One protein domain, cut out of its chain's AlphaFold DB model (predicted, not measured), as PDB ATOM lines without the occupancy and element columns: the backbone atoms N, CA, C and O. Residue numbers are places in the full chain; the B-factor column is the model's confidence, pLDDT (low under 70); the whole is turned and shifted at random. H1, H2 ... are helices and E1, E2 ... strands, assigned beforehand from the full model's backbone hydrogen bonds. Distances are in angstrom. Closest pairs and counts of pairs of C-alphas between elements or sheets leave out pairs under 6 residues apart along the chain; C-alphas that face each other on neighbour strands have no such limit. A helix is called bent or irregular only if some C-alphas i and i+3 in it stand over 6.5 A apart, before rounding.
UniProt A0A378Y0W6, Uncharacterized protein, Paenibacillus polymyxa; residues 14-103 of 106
ATOM      1  N   LEU A  14     -34.427 -17.341  24.669       95.06
ATOM      2  CA  LEU A  14     -33.717 -16.717  25.783       95.06
ATOM      3  C   LEU A  14     -32.203 -16.866  25.625       95.06
ATOM      4  O   LEU A  14     -31.718 -17.855  25.084       95.06
ATOM      5  N   ASN A  15     -31.451 -15.916  26.172       96.50
ATOM      6  CA  ASN A  15     -29.989 -15.841  26.112       96.50
ATOM      7  C   ASN A  15     -29.416 -15.855  24.685       96.50
ATOM      8  O   ASN A  15     -28.305 -16.343  24.467       96.50
ATOM      9  N   ASN A  16     -30.162 -15.307  23.727       97.38
ATOM     10  CA  ASN A  16     -29.757 -15.222  22.331       97.38
ATOM     11  C   ASN A  16     -29.687 -13.770  21.860       97.38
ATOM     12  O   ASN A  16     -30.501 -12.921  22.234       97.38
ATOM     13  N   PHE A  17     -28.718 -13.518  20.991       97.75
ATOM     14  CA  PHE A  17     -28.621 -12.340  20.155       97.75
ATOM     15  C   PHE A  17     -29.422 -12.577  18.878       97.75
ATOM     16  O   PHE A  17     -29.288 -13.612  18.230       97.75
ATOM     17  N   VAL A  18     -30.256 -11.613  18.515       97.19
ATOM     18  CA  VAL A  18     -30.976 -11.552  17.249       97.19
ATOM     19  C   VAL A  18     -30.353 -10.426  16.449       97.19
ATOM     20  O   VAL A  18     -30.443  -9.260  16.835       97.19
ATOM     21  N   VAL A  19     -29.696 -10.791  15.357       97.62
ATOM     22  CA  VAL A  19     -29.054  -9.860  14.438       97.62
ATOM     23  C   VAL A  19     -29.945  -9.736  13.216       97.62
ATOM     24  O   VAL A  19     -30.290 -10.741  12.599       97.62
ATOM     25  N   THR A  20     -30.311  -8.509  12.870       97.69
ATOM     26  CA  THR A  20     -31.104  -8.190  11.686       97.69
ATOM     27  C   THR A  20     -30.305  -7.236  10.814       97.69
ATOM     28  O   THR A  20     -29.929  -6.150  11.259       97.69
ATOM     29  N   ILE A  21     -30.056  -7.653   9.575       95.50
ATOM     30  CA  ILE A  21     -29.321  -6.884   8.572       95.50
ATOM     31  C   ILE A  21     -30.297  -6.555   7.451       95.50
ATOM     32  O   ILE A  21     -30.913  -7.453   6.876       95.50
ATOM     33  N   VAL A  22     -30.447  -5.268   7.155       94.31
ATOM     34  CA  VAL A  22     -31.265  -4.777   6.045       94.31
ATOM     35  C   VAL A  22     -30.344  -4.111   5.042       94.31
ATOM     36  O   VAL A  22     -29.558  -3.235   5.408       94.31
ATOM     37  N   ALA A  23     -30.457  -4.508   3.783       92.56
ATOM     38  CA  ALA A  23     -29.693  -3.933   2.690       92.56
ATOM     39  C   ALA A  23     -30.611  -3.567   1.524       92.56
ATOM     40  O   ALA A  23     -31.626  -4.225   1.303       92.56
ATOM     41  N   ASP A  24     -30.251  -2.522   0.786       90.69
ATOM     42  CA  ASP A  24     -30.904  -2.158  -0.471       90.69
ATOM     43  C   ASP A  24     -30.239  -2.921  -1.616       90.69
ATOM     44  O   ASP A  24     -29.048  -2.729  -1.895       90.69
ATOM     45  N   SER A  25     -31.003  -3.810  -2.252       87.88
ATOM     46  CA  SER A  25     -30.593  -4.534  -3.450       87.88
ATOM     47  C   SER A  25     -30.278  -3.546  -4.568       87.88
ATOM     48  O   SER A  25     -29.162  -3.567  -5.079       87.88
ATOM     49  N   ASN A  26     -31.233  -2.669  -4.894       85.06
ATOM     50  CA  ASN A  26     -31.103  -1.514  -5.780       85.06
ATOM     51  C   ASN A  26     -32.432  -0.727  -5.797       85.06
ATOM     52  O   ASN A  26     -33.500  -1.334  -5.807       85.06
ATOM     53  N   ASP A  27     -32.376   0.604  -5.916       85.81
ATOM     54  CA  ASP A  27     -33.554   1.474  -6.077       85.81
ATOM     55  C   ASP A  27     -34.639   1.287  -4.987       85.81
ATOM     56  O   ASP A  27     -35.840   1.318  -5.277       85.81
ATOM     57  N   ALA A  28     -34.210   1.158  -3.722       86.06
ATOM     58  CA  ALA A  28     -35.059   0.942  -2.545       86.06
ATOM     59  C   ALA A  28     -35.804  -0.411  -2.529       86.06
ATOM     60  O   ALA A  28     -36.914  -0.518  -1.991       86.06
ATOM     61  N   ASP A  29     -35.183  -1.449  -3.093       89.69
ATOM     62  CA  ASP A  29     -35.628  -2.839  -2.985       89.69
ATOM     63  C   ASP A  29     -34.905  -3.530  -1.821       89.69
ATOM     64  O   ASP A  29     -33.791  -4.039  -1.948       89.69
ATOM     65  N   TYR A  30     -35.525  -3.492  -0.641       92.19
ATOM     66  CA  TYR A  30     -34.876  -3.906   0.599       92.19
ATOM     67  C   TYR A  30     -34.958  -5.412   0.852       92.19
ATOM     68  O   TYR A  30     -36.042  -5.996   0.926       92.19
ATOM     69  N   ILE A  31     -33.804  -6.016   1.131       93.25
ATOM     70  CA  ILE A  31     -33.669  -7.407   1.562       93.25
ATOM     71  C   ILE A  31     -33.282  -7.432   3.035       93.25
ATOM     72  O   ILE A  31     -32.396  -6.705   3.482       93.25
ATOM     73  N   THR A  32     -33.985  -8.261   3.804       94.81
ATOM     74  CA  THR A  32     -33.774  -8.414   5.244       94.81
ATOM     75  C   THR A  32     -33.344  -9.833   5.554       94.81
ATOM     76  O   THR A  32     -34.073 -10.773   5.250       94.81
ATOM     77  N   GLU A  33     -32.215  -9.962   6.240       95.31
ATOM     78  CA  GLU A  33     -31.755 -11.219   6.818       95.31
ATOM     79  C   GLU A  33     -31.794 -11.138   8.341       95.31
ATOM     80  O   GLU A  33     -31.550 -10.086   8.941       95.31
ATOM     81  N   THR A  34     -32.162 -12.242   8.988       96.25
ATOM     82  CA  THR A  34     -32.202 -12.332  10.451       96.25
ATOM     83  C   THR A  34     -31.593 -13.641  10.918       96.25
ATOM     84  O   THR A  34     -32.074 -14.717  10.563       96.25
ATOM     85  N   ALA A  35     -30.585 -13.536  11.776       96.44
ATOM     86  CA  ALA A  35     -29.887 -14.665  12.369       96.44
ATOM     87  C   ALA A  35     -29.954 -14.607  13.899       96.44
ATOM     88  O   ALA A  35     -30.063 -13.534  14.503       96.44
ATOM     89  N   LYS A  36     -29.915 -15.785  14.527       95.94
ATOM     90  CA  LYS A  36     -29.859 -15.942  15.981       95.94
ATOM     91  C   LYS A  36     -28.517 -16.548  16.363       95.94
ATOM     92  O   LYS A  36     -28.105 -17.519  15.740       95.94
ATOM     93  N   TYR A  37     -27.904 -15.998  17.402       96.38
ATOM     94  CA  TYR A  37     -26.640 -16.465  17.953       96.38
ATOM     95  C   TYR A  37     -26.762 -16.583  19.462       96.38
ATOM     96  O   TYR A  37     -27.263 -15.671  20.122       96.38
ATOM     97  N   ASN A  38     -26.260 -17.665  20.035       95.69
ATOM     98  CA  ASN A  38     -26.064 -17.709  21.476       95.69
ATOM     99  C   ASN A  38     -24.852 -16.835  21.874       95.69
ATOM    100  O   ASN A  38     -24.131 -16.300  21.031       95.69
ATOM    101  N   ALA A  39     -24.621 -16.664  23.176       94.06
ATOM    102  CA  ALA A  39     -23.523 -15.825  23.657       94.06
ATOM    103  C   ALA A  39     -22.119 -16.350  23.301       94.06
ATOM    104  O   ALA A  39     -21.196 -15.548  23.195       94.06
ATOM    105  N   GLU A  40     -21.939 -17.661  23.139       94.00
ATOM    106  CA  GLU A  40     -20.661 -18.242  22.715       94.00
ATOM    107  C   GLU A  40     -20.390 -17.906  21.247       94.00
ATOM    108  O   GLU A  40     -19.337 -17.369  20.934       94.00
ATOM    109  N   GLU A  41     -21.370 -18.117  20.368       95.38
ATOM    110  CA  GLU A  41     -21.267 -17.796  18.941       95.38
ATOM    111  C   GLU A  41     -21.067 -16.291  18.721       95.38
ATOM    112  O   GLU A  41     -20.147 -15.878  18.016       95.38
ATOM    113  N   PHE A  42     -21.885 -15.456  19.369       96.25
ATOM    114  CA  PHE A  42     -21.856 -14.008  19.167       96.25
ATOM    115  C   PHE A  42     -20.512 -13.381  19.561       96.25
ATOM    116  O   PHE A  42     -19.976 -12.560  18.823       96.25
ATOM    117  N   ASN A  43     -19.941 -13.785  20.701       93.62
ATOM    118  CA  ASN A  43     -18.703 -13.199  21.233       93.62
ATOM    119  C   ASN A  43     -17.418 -13.750  20.579       93.62
ATOM    120  O   ASN A  43     -16.328 -13.531  21.111       93.62
ATOM    121  N   THR A  44     -17.537 -14.477  19.463       93.06
ATOM    122  CA  THR A  44     -16.396 -14.949  18.660       93.06
ATOM    123  C   THR A  44     -16.191 -14.051  17.438       93.06
ATOM    124  O   THR A  44     -16.060 -12.842  17.592       93.06
ATOM    125  N   GLU A  45     -16.168 -14.600  16.224       92.25
ATOM    126  CA  GLU A  45     -15.941 -13.823  15.002       92.25
ATOM    127  C   GLU A  45     -17.203 -13.097  14.512       92.25
ATOM    128  O   GLU A  45     -17.100 -12.113  13.784       92.25
ATOM    129  N   VAL A  46     -18.393 -13.493  14.987       95.75
ATOM    130  CA  VAL A  46     -19.662 -12.814  14.666       95.75
ATOM    131  C   VAL A  46     -19.602 -11.331  15.039       95.75
ATOM    132  O   VAL A  46     -19.891 -10.480  14.201       95.75
ATOM    133  N   ILE A  47     -19.206 -10.986  16.271       96.31
ATOM    134  CA  ILE A  47     -19.134  -9.577  16.687       96.31
ATOM    135  C   ILE A  47     -18.110  -8.784  15.861       96.31
ATOM    136  O   ILE A  47     -18.371  -7.627  15.534       96.31
ATOM    137  N   ASN A  48     -16.991  -9.406  15.472       94.38
ATOM    138  CA  ASN A  48     -15.955  -8.762  14.665       94.38
ATOM    139  C   ASN A  48     -16.471  -8.438  13.258       94.38
ATOM    140  O   ASN A  48     -16.358  -7.288  12.827       94.38
ATOM    141  N   GLU A  49     -17.108  -9.399  12.575       94.81
ATOM    142  CA  GLU A  49     -17.695  -9.161  11.249       94.81
ATOM    143  C   GLU A  49     -18.806  -8.101  11.308       94.81
ATOM    144  O   GLU A  49     -18.902  -7.258  10.417       94.81
ATOM    145  N   LEU A  50     -19.625  -8.073  12.367       95.44
ATOM    146  CA  LEU A  50     -20.667  -7.050  12.516       95.44
ATOM    147  C   LEU A  50     -20.095  -5.648  12.761       95.44
ATOM    148  O   LEU A  50     -20.639  -4.667  12.245       95.44
ATOM    149  N   ILE A  51     -19.007  -5.533  13.529       94.56
ATOM    150  CA  ILE A  51     -18.289  -4.265  13.723       94.56
ATOM    151  C   ILE A  51     -17.692  -3.797  12.393       94.56
ATOM    152  O   ILE A  51     -17.840  -2.627  12.035       94.56
ATOM    153  N   GLU A  52     -17.056  -4.697  11.641       92.06
ATOM    154  CA  GLU A  52     -16.489  -4.374  10.333       92.06
ATOM    155  C   GLU A  52     -17.574  -3.938   9.342       92.06
ATOM    156  O   GLU A  52     -17.442  -2.893   8.699       92.06
ATOM    157  N   LEU A  53     -18.686  -4.677   9.291       92.00
ATOM    158  CA  LEU A  53     -19.851  -4.345   8.480       92.00
ATOM    159  C   LEU A  53     -20.369  -2.935   8.809       92.00
ATOM    160  O   LEU A  53     -20.544  -2.104   7.915       92.00
ATOM    161  N   LYS A  54     -20.564  -2.636  10.100       91.38
ATOM    162  CA  LYS A  54     -21.032  -1.326  10.572       91.38
ATOM    163  C   LYS A  54     -20.069  -0.200  10.194       91.38
ATOM    164  O   LYS A  54     -20.517   0.849   9.739       91.38
ATOM    165  N   ASN A  55     -18.771  -0.392  10.409       89.44
ATOM    166  CA  ASN A  55     -17.786   0.680  10.272       89.44
ATOM    167  C   ASN A  55     -17.424   0.975   8.813       89.44
ATOM    168  O   ASN A  55     -17.190   2.135   8.473       89.44
ATOM    169  N   ASN A  56     -17.399  -0.049   7.958       86.62
ATOM    170  CA  ASN A  56     -16.896   0.081   6.591       86.62
ATOM    171  C   ASN A  56     -17.997   0.134   5.525       86.62
ATOM    172  O   ASN A  56     -17.735   0.638   4.437       86.62
ATOM    173  N   TYR A  57     -19.211  -0.349   5.812       84.44
ATOM    174  CA  TYR A  57     -20.260  -0.499   4.791       84.44
ATOM    175  C   TYR A  57     -21.560   0.245   5.109       84.44
ATOM    176  O   TYR A  57     -22.402   0.401   4.226       84.44
ATOM    177  N   SER A  58     -21.722   0.770   6.326       79.94
ATOM    178  CA  SER A  58     -22.869   1.617   6.664       79.94
ATOM    179  C   SER A  58     -22.831   2.931   5.878       79.94
ATOM    180  O   SER A  58     -21.896   3.719   6.020       79.94
ATOM    181  N   GLY A  59     -23.845   3.168   5.039       68.75
ATOM    182  CA  GLY A  59     -23.951   4.380   4.219       68.75
ATOM    183  C   GLY A  59     -23.055   4.416   2.972       68.75
ATOM    184  O   GLY A  59     -22.940   5.473   2.348       68.75
ATOM    185  N   TYR A  60     -22.440   3.292   2.588       71.25
ATOM    186  CA  TYR A  60     -21.630   3.170   1.370       71.25
ATOM    187  C   TYR A  60     -22.302   2.246   0.339       71.25
ATOM    188  O   TYR A  60     -22.822   1.187   0.683       71.25
ATOM    189  N   HIS A  61     -22.239   2.608  -0.950       66.62
ATOM    190  CA  HIS A  61     -22.679   1.764  -2.078       66.62
ATOM    191  C   HIS A  61     -21.611   0.722  -2.465       66.62
ATOM    192  O   HIS A  61     -21.149   0.703  -3.604       66.62
ATOM    193  N   GLN A  62     -21.126  -0.065  -1.502       75.38
ATOM    194  CA  GLN A  62     -20.048  -1.042  -1.728       75.38
ATOM    195  C   GLN A  62     -20.292  -2.385  -1.040       75.38
ATOM    196  O   GLN A  62     -19.374  -3.193  -0.916       75.38
ATOM    197  N   LEU A  63     -21.520  -2.650  -0.586       80.88
ATOM    198  CA  LEU A  63     -21.824  -3.926   0.058       80.88
ATOM    199  C   LEU A  63     -21.693  -5.105  -0.930       80.88
ATOM    200  O   LEU A  63     -21.365  -6.212  -0.513       80.88
ATOM    201  N   SER A  64     -21.826  -4.850  -2.237       77.81
ATOM    202  CA  SER A  64     -21.592  -5.833  -3.305       77.81
ATOM    203  C   SER A  64     -20.181  -6.437  -3.291       77.81
ATOM    204  O   SER A  64     -20.007  -7.589  -3.683       77.81
ATOM    205  N   ASP A  65     -19.189  -5.672  -2.817       79.75
ATOM    206  CA  ASP A  65     -17.777  -6.067  -2.742       79.75
ATOM    207  C   ASP A  65     -17.369  -6.528  -1.329       79.75
ATOM    208  O   ASP A  65     -16.181  -6.705  -1.047       79.75
ATOM    209  N   CYS A  66     -18.336  -6.698  -0.421       79.94
ATOM    210  CA  CYS A  66     -18.077  -7.079   0.960       79.94
ATOM    211  C   CYS A  66     -17.442  -8.483   1.021       79.94
ATOM    212  O   CYS A  66     -18.062  -9.453   0.577       79.94
ATOM    213  N   PRO A  67     -16.225  -8.629   1.578       81.06
ATOM    214  CA  PRO A  67     -15.559  -9.921   1.697       81.06
ATOM    215  C   PRO A  67     -16.063 -10.739   2.898       81.06
ATOM    216  O   PRO A  67     -15.582 -11.850   3.109       81.06
ATOM    217  N   LEU A  68     -16.979 -10.180   3.697       85.25
ATOM    218  CA  LEU A  68     -17.554 -10.818   4.880       85.25
ATOM    219  C   LEU A  68     -18.597 -11.874   4.497       85.25
ATOM    220  O   LEU A  68     -19.028 -11.969   3.345       85.25
ATOM    221  N   GLY A  69     -19.054 -12.622   5.499       84.19
ATOM    222  CA  GLY A  69     -20.165 -13.561   5.360       84.19
ATOM    223  C   GLY A  69     -19.831 -14.990   5.778       84.19
ATOM    224  O   GLY A  69     -20.590 -15.910   5.471       84.19
ATOM    225  N   GLU A  70     -18.690 -15.196   6.443       88.62
ATOM    226  CA  GLU A  70     -18.316 -16.503   6.984       88.62
ATOM    227  C   GLU A  70     -19.125 -16.813   8.251       88.62
ATOM    228  O   GLU A  70     -19.577 -17.944   8.434       88.62
ATOM    229  N   TYR A  71     -19.362 -15.798   9.091       91.25
ATOM    230  CA  TYR A  71     -20.038 -15.937  10.383       91.25
ATOM    231  C   TYR A  71     -21.386 -15.205  10.436       91.25
ATOM    232  O   TYR A  71     -22.253 -15.551  11.250       91.25
ATOM    233  N   ILE A  72     -21.599 -14.227   9.551       92.31
ATOM    234  CA  ILE A  72     -22.860 -13.489   9.417       92.31
ATOM    235  C   ILE A  72     -23.527 -13.702   8.063       92.31
ATOM    236  O   ILE A  72     -22.882 -13.939   7.050       92.31
ATOM    237  N   THR A  73     -24.853 -13.591   8.021       90.44
ATOM    238  CA  THR A  73     -25.600 -13.659   6.759       90.44
ATOM    239  C   THR A  73     -25.772 -12.260   6.181       90.44
ATOM    240  O   THR A  73     -26.596 -11.483   6.658       90.44
ATOM    241  N   ILE A  74     -24.995 -11.940   5.144       89.75
ATOM    242  CA  ILE A  74     -25.161 -10.701   4.377       89.75
ATOM    243  C   ILE A  74     -26.333 -10.861   3.394       89.75
ATOM    244  O   ILE A  74     -26.355 -11.847   2.651       89.75
ATOM    245  N   PRO A  75     -27.291  -9.912   3.341       90.44
ATOM    246  CA  PRO A  75     -28.398  -9.965   2.390       90.44
ATOM    247  C   PRO A  75     -27.946 -10.114   0.930       90.44
ATOM    248  O   PRO A  75     -27.140  -9.332   0.414       90.44
ATOM    249  N   PHE A  76     -28.519 -11.107   0.251       85.19
ATOM    250  CA  PHE A  76     -28.184 -11.500  -1.117       85.19
ATOM    251  C   PHE A  76     -29.428 -11.432  -2.006       85.19
ATOM    252  O   PHE A  76     -30.473 -11.976  -1.652       85.19
ATOM    253  N   ASN A  77     -29.328 -10.786  -3.170       82.75
ATOM    254  CA  ASN A  77     -30.481 -10.542  -4.041       82.75
ATOM    255  C   ASN A  77     -30.747 -11.641  -5.078       82.75
ATOM    256  O   ASN A  77     -31.722 -11.571  -5.824       82.75
ATOM    257  N   GLY A  78     -29.899 -12.670  -5.142       76.25
ATOM    258  CA  GLY A  78     -30.082 -13.804  -6.048       76.25
ATOM    259  C   GLY A  78     -29.642 -13.551  -7.492       76.25
ATOM    260  O   GLY A  78     -29.095 -14.460  -8.115       76.25
ATOM    261  N   CYS A  79     -29.889 -12.354  -8.028       71.12
ATOM    262  CA  CYS A  79     -29.670 -12.023  -9.438       71.12
ATOM    263  C   CYS A  79     -28.287 -11.429  -9.715       71.12
ATOM    264  O   CYS A  79     -27.588 -11.928 -10.596       71.12
ATOM    265  N   ASP A  80     -27.900 -10.406  -8.957       67.62
ATOM    266  CA  ASP A  80     -26.692  -9.604  -9.198       67.62
ATOM    267  C   ASP A  80     -25.631  -9.790  -8.104       67.62
ATOM    268  O   ASP A  80     -24.496  -9.339  -8.254       67.62
ATOM    269  N   GLY A  81     -25.968 -10.509  -7.030       79.19
ATOM    270  CA  GLY A  81     -25.045 -10.862  -5.962       79.19
ATOM    271  C   GLY A  81     -25.493 -10.328  -4.604       79.19
ATOM    272  O   GLY A  81     -26.670 -10.388  -4.240       79.19
ATOM    273  N   TYR A  82     -24.532  -9.828  -3.828       83.19
ATOM    274  CA  TYR A  82     -24.834  -9.078  -2.613       83.19
ATOM    275  C   TYR A  82     -25.503  -7.743  -2.954       83.19
ATOM    276  O   TYR A  82     -25.278  -7.167  -4.019       83.19
ATOM    277  N   CYS A  83     -26.330  -7.262  -2.030       86.00
ATOM    278  CA  CYS A  83     -27.024  -5.982  -2.165       86.00
ATOM    279  C   CYS A  83     -26.042  -4.803  -2.317       86.00
ATOM    280  O   CYS A  83     -24.894  -4.887  -1.882       86.00
ATOM    281  N   HIS A  84     -26.485  -3.686  -2.901       83.81
ATOM    282  CA  HIS A  84     -25.624  -2.533  -3.194       83.81
ATOM    283  C   HIS A  84     -25.157  -1.786  -1.942       83.81
ATOM    284  O   HIS A  84     -23.997  -1.372  -1.856       83.81
ATOM    285  N   SER A  85     -26.052  -1.581  -0.974       88.00
ATOM    286  CA  SER A  85     -25.741  -0.801   0.226       88.00
ATOM    287  C   SER A  85     -26.394  -1.365   1.477       88.00
ATOM    288  O   SER A  85     -27.481  -1.940   1.430       88.00
ATOM    289  N   LEU A  86     -25.711  -1.199   2.610       91.19
ATOM    290  CA  LEU A  86     -26.265  -1.506   3.919       91.19
ATOM    291  C   LEU A  86     -27.184  -0.362   4.359       91.19
ATOM    292  O   LEU A  86     -26.726   0.772   4.505       91.19
ATOM    293  N   GLU A  87     -28.450  -0.677   4.624       92.19
ATOM    294  CA  GLU A  87     -29.444   0.285   5.113       92.19
ATOM    295  C   GLU A  87     -29.447   0.328   6.644       92.19
ATOM    296  O   GLU A  87     -29.410   1.395   7.257       92.19
ATOM    297  N   SER A  88     -29.474  -0.838   7.297       93.56
ATOM    298  CA  SER A  88     -29.409  -0.894   8.755       93.56
ATOM    299  C   SER A  88     -28.856  -2.211   9.287       93.56
ATOM    300  O   SER A  88     -29.010  -3.277   8.690       93.56
ATOM    301  N   LEU A  89     -28.241  -2.116  10.464       95.31
ATOM    302  CA  LEU A  89     -27.845  -3.236  11.304       95.31
ATOM    303  C   LEU A  89     -28.481  -3.039  12.682       95.31
ATOM    304  O   LEU A  89     -28.196  -2.057  13.367       95.31
ATOM    305  N   GLN A  90     -29.335  -3.974  13.089       97.25
ATOM    306  CA  GLN A  90     -29.933  -4.016  14.419       97.25
ATOM    307  C   GLN A  90     -29.501  -5.289  15.135       97.25
ATOM    308  O   GLN A  90     -29.558  -6.379  14.573       97.25
ATOM    309  N   ILE A  91     -29.118  -5.150  16.402       97.94
ATOM    310  CA  ILE A  91     -28.786  -6.280  17.262       97.94
ATOM    311  C   ILE A  91     -29.611  -6.156  18.531       97.94
ATOM    312  O   ILE A  91     -29.616  -5.113  19.185       97.94
ATOM    313  N   LYS A  92     -30.315  -7.231  18.872       97.88
ATOM    314  CA  LYS A  92     -31.089  -7.345  20.104       97.88
ATOM    315  C   LYS A  92     -30.607  -8.527  20.913       97.88
ATOM    316  O   LYS A  92     -30.349  -9.577  20.346       97.88
ATOM    317  N   TYR A  93     -30.551  -8.390  22.227       97.69
ATOM    318  CA  TYR A  93     -30.295  -9.503  23.133       97.69
ATOM    319  C   TYR A  93     -31.542  -9.796  23.957       97.69
ATOM    320  O   TYR A  93     -32.083  -8.896  24.598       97.69
ATOM    321  N   VAL A  94     -32.009 -11.043  23.938       97.12
ATOM    322  CA  VAL A  94     -33.077 -11.513  24.824       97.12
ATOM    323  C   VAL A  94     -32.420 -12.201  26.012       97.12
ATOM    324  O   VAL A  94     -31.764 -13.224  25.843       97.12
ATOM    325  N   ASP A  95     -32.570 -11.648  27.211       95.88
ATOM    326  CA  ASP A  95     -31.944 -12.211  28.408       95.88
ATOM    327  C   ASP A  95     -32.698 -13.432  28.959       95.88
ATOM    328  O   ASP A  95     -33.761 -13.821  28.473       95.88
ATOM    329  N   GLY A  96     -32.151 -14.055  30.005       94.75
ATOM    330  CA  GLY A  96     -32.755 -15.219  30.658       94.75
ATOM    331  C   GLY A  96     -34.114 -14.962  31.328       94.75
ATOM    332  O   GLY A  96     -34.798 -15.921  31.678       94.75
ATOM    333  N   ALA A  97     -34.519 -13.702  31.511       94.31
ATOM    334  CA  ALA A  97     -35.839 -13.320  32.011       94.31
ATOM    335  C   ALA A  97     -36.826 -12.979  30.875       94.31
ATOM    336  O   ALA A  97     -38.003 -12.724  31.140       94.31
ATOM    337  N   GLY A  98     -36.364 -12.994  29.621       93.38
ATOM    338  CA  GLY A  98     -37.148 -12.655  28.439       93.38
ATOM    339  C   GLY A  98     -37.244 -11.154  28.174       93.38
ATOM    340  O   GLY A  98     -38.100 -10.741  27.389       93.38
ATOM    341  N   PHE A  99     -36.408 -10.331  28.814       95.12
ATOM    342  CA  PHE A  99     -36.314  -8.911  28.489       95.12
ATOM    343  C   PHE A  99     -35.411  -8.708  27.271       95.12
ATOM    344  O   PHE A  99     -34.416  -9.411  27.096       95.12
ATOM    345  N   THR A 100     -35.769  -7.750  26.418       95.94
ATOM    346  CA  THR A 100     -35.030  -7.448  25.189       95.94
ATOM    347  C   THR A 100     -34.236  -6.160  25.342       95.94
ATOM    348  O   THR A 100     -34.792  -5.125  25.704       95.94
ATOM    349  N   TRP A 101     -32.953  -6.232  25.015       97.25
ATOM    350  CA  TRP A 101     -32.001  -5.130  25.051       97.25
ATOM    351  C   TRP A 101     -31.551  -4.797  23.634       97.25
ATOM    352  O   TRP A 101     -31.259  -5.715  22.869       97.25
ATOM    353  N   ASP A 102     -31.459  -3.514  23.291       97.81
ATOM    354  CA  ASP A 102     -30.733  -3.095  22.093       97.81
ATOM    355  C   ASP A 102     -29.226  -3.157  22.384       97.81
ATOM    356  O   ASP A 102     -28.767  -2.723  23.444       97.81
ATOM    357  N   VAL A 103     -28.463  -3.742  21.462       97.12
ATOM    358  CA  VAL A 103     -27.017  -3.940  21.601       97.12
ATOM    359  C   VAL A 103     -26.294  -2.982  20.665       97.12
ATOM    360  O   VAL A 103     -26.471  -3.026  19.447       97.12
TER     361      VAL A 103
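AT A GLANCE: This is residues 14 to 103 of the 106 residues of an uncharacterized protein of Paenibacillus polymyxa (UniProt A0A378Y0W6). Three long strands and a short one, E4, make a twisted antiparallel sheet, E2 - E1 - E3 - E4, with one kinked helix, H1, covering one face in two layers. The 90 printed residues run E1, E2, H1, E3, E4, class mixed, compact with a radius of gyration of the C-alphas of 13.3 A, elongated at 41 by 23 by 21 A.

IN THESE COORDINATES: Find C-alpha 16 at (-29.757, -15.222, 22.331); there E1, residues 16 to 24, begins its 26.3 A. Next come E2, residues 30 to 38, 26.5 A; H1, residues 39 to 57, 24.5 A, irregular, with C-alphas 42 and 45 7.2 A apart; E3, residues 85 to 94, 27.8 A; and E4, residues 100 to 102, which ends with C-alpha 102 at (-30.733, -3.095, 22.093).

HOW THE PARTS SIT: In hairpin E1 and E2, look at N 17 and O 37, 2.7 A; between E1 and E3, N 18 and O 92, 2.7 A; in hairpin E3 and E4, N 93 and O 101, 2.8 A. H1 is on the sheet at a height of 9.5 A, along the strands; its closest C-alphas to E3 are Tyr 57 and Leu 86, 6.2 A. Of its O i to N i+4 pairs, 10 of 15 are within hydrogen-bond range. E2, H1, E3 form a split strand-helix-strand unit, two strands running the same way with E1 between, its crossover right-handed.

THE WHOLE: The printed part has no cut; the H1 to E3 link, residues 58 to 84, is long. Residues 59, 61 and 80 are under pLDDT 70.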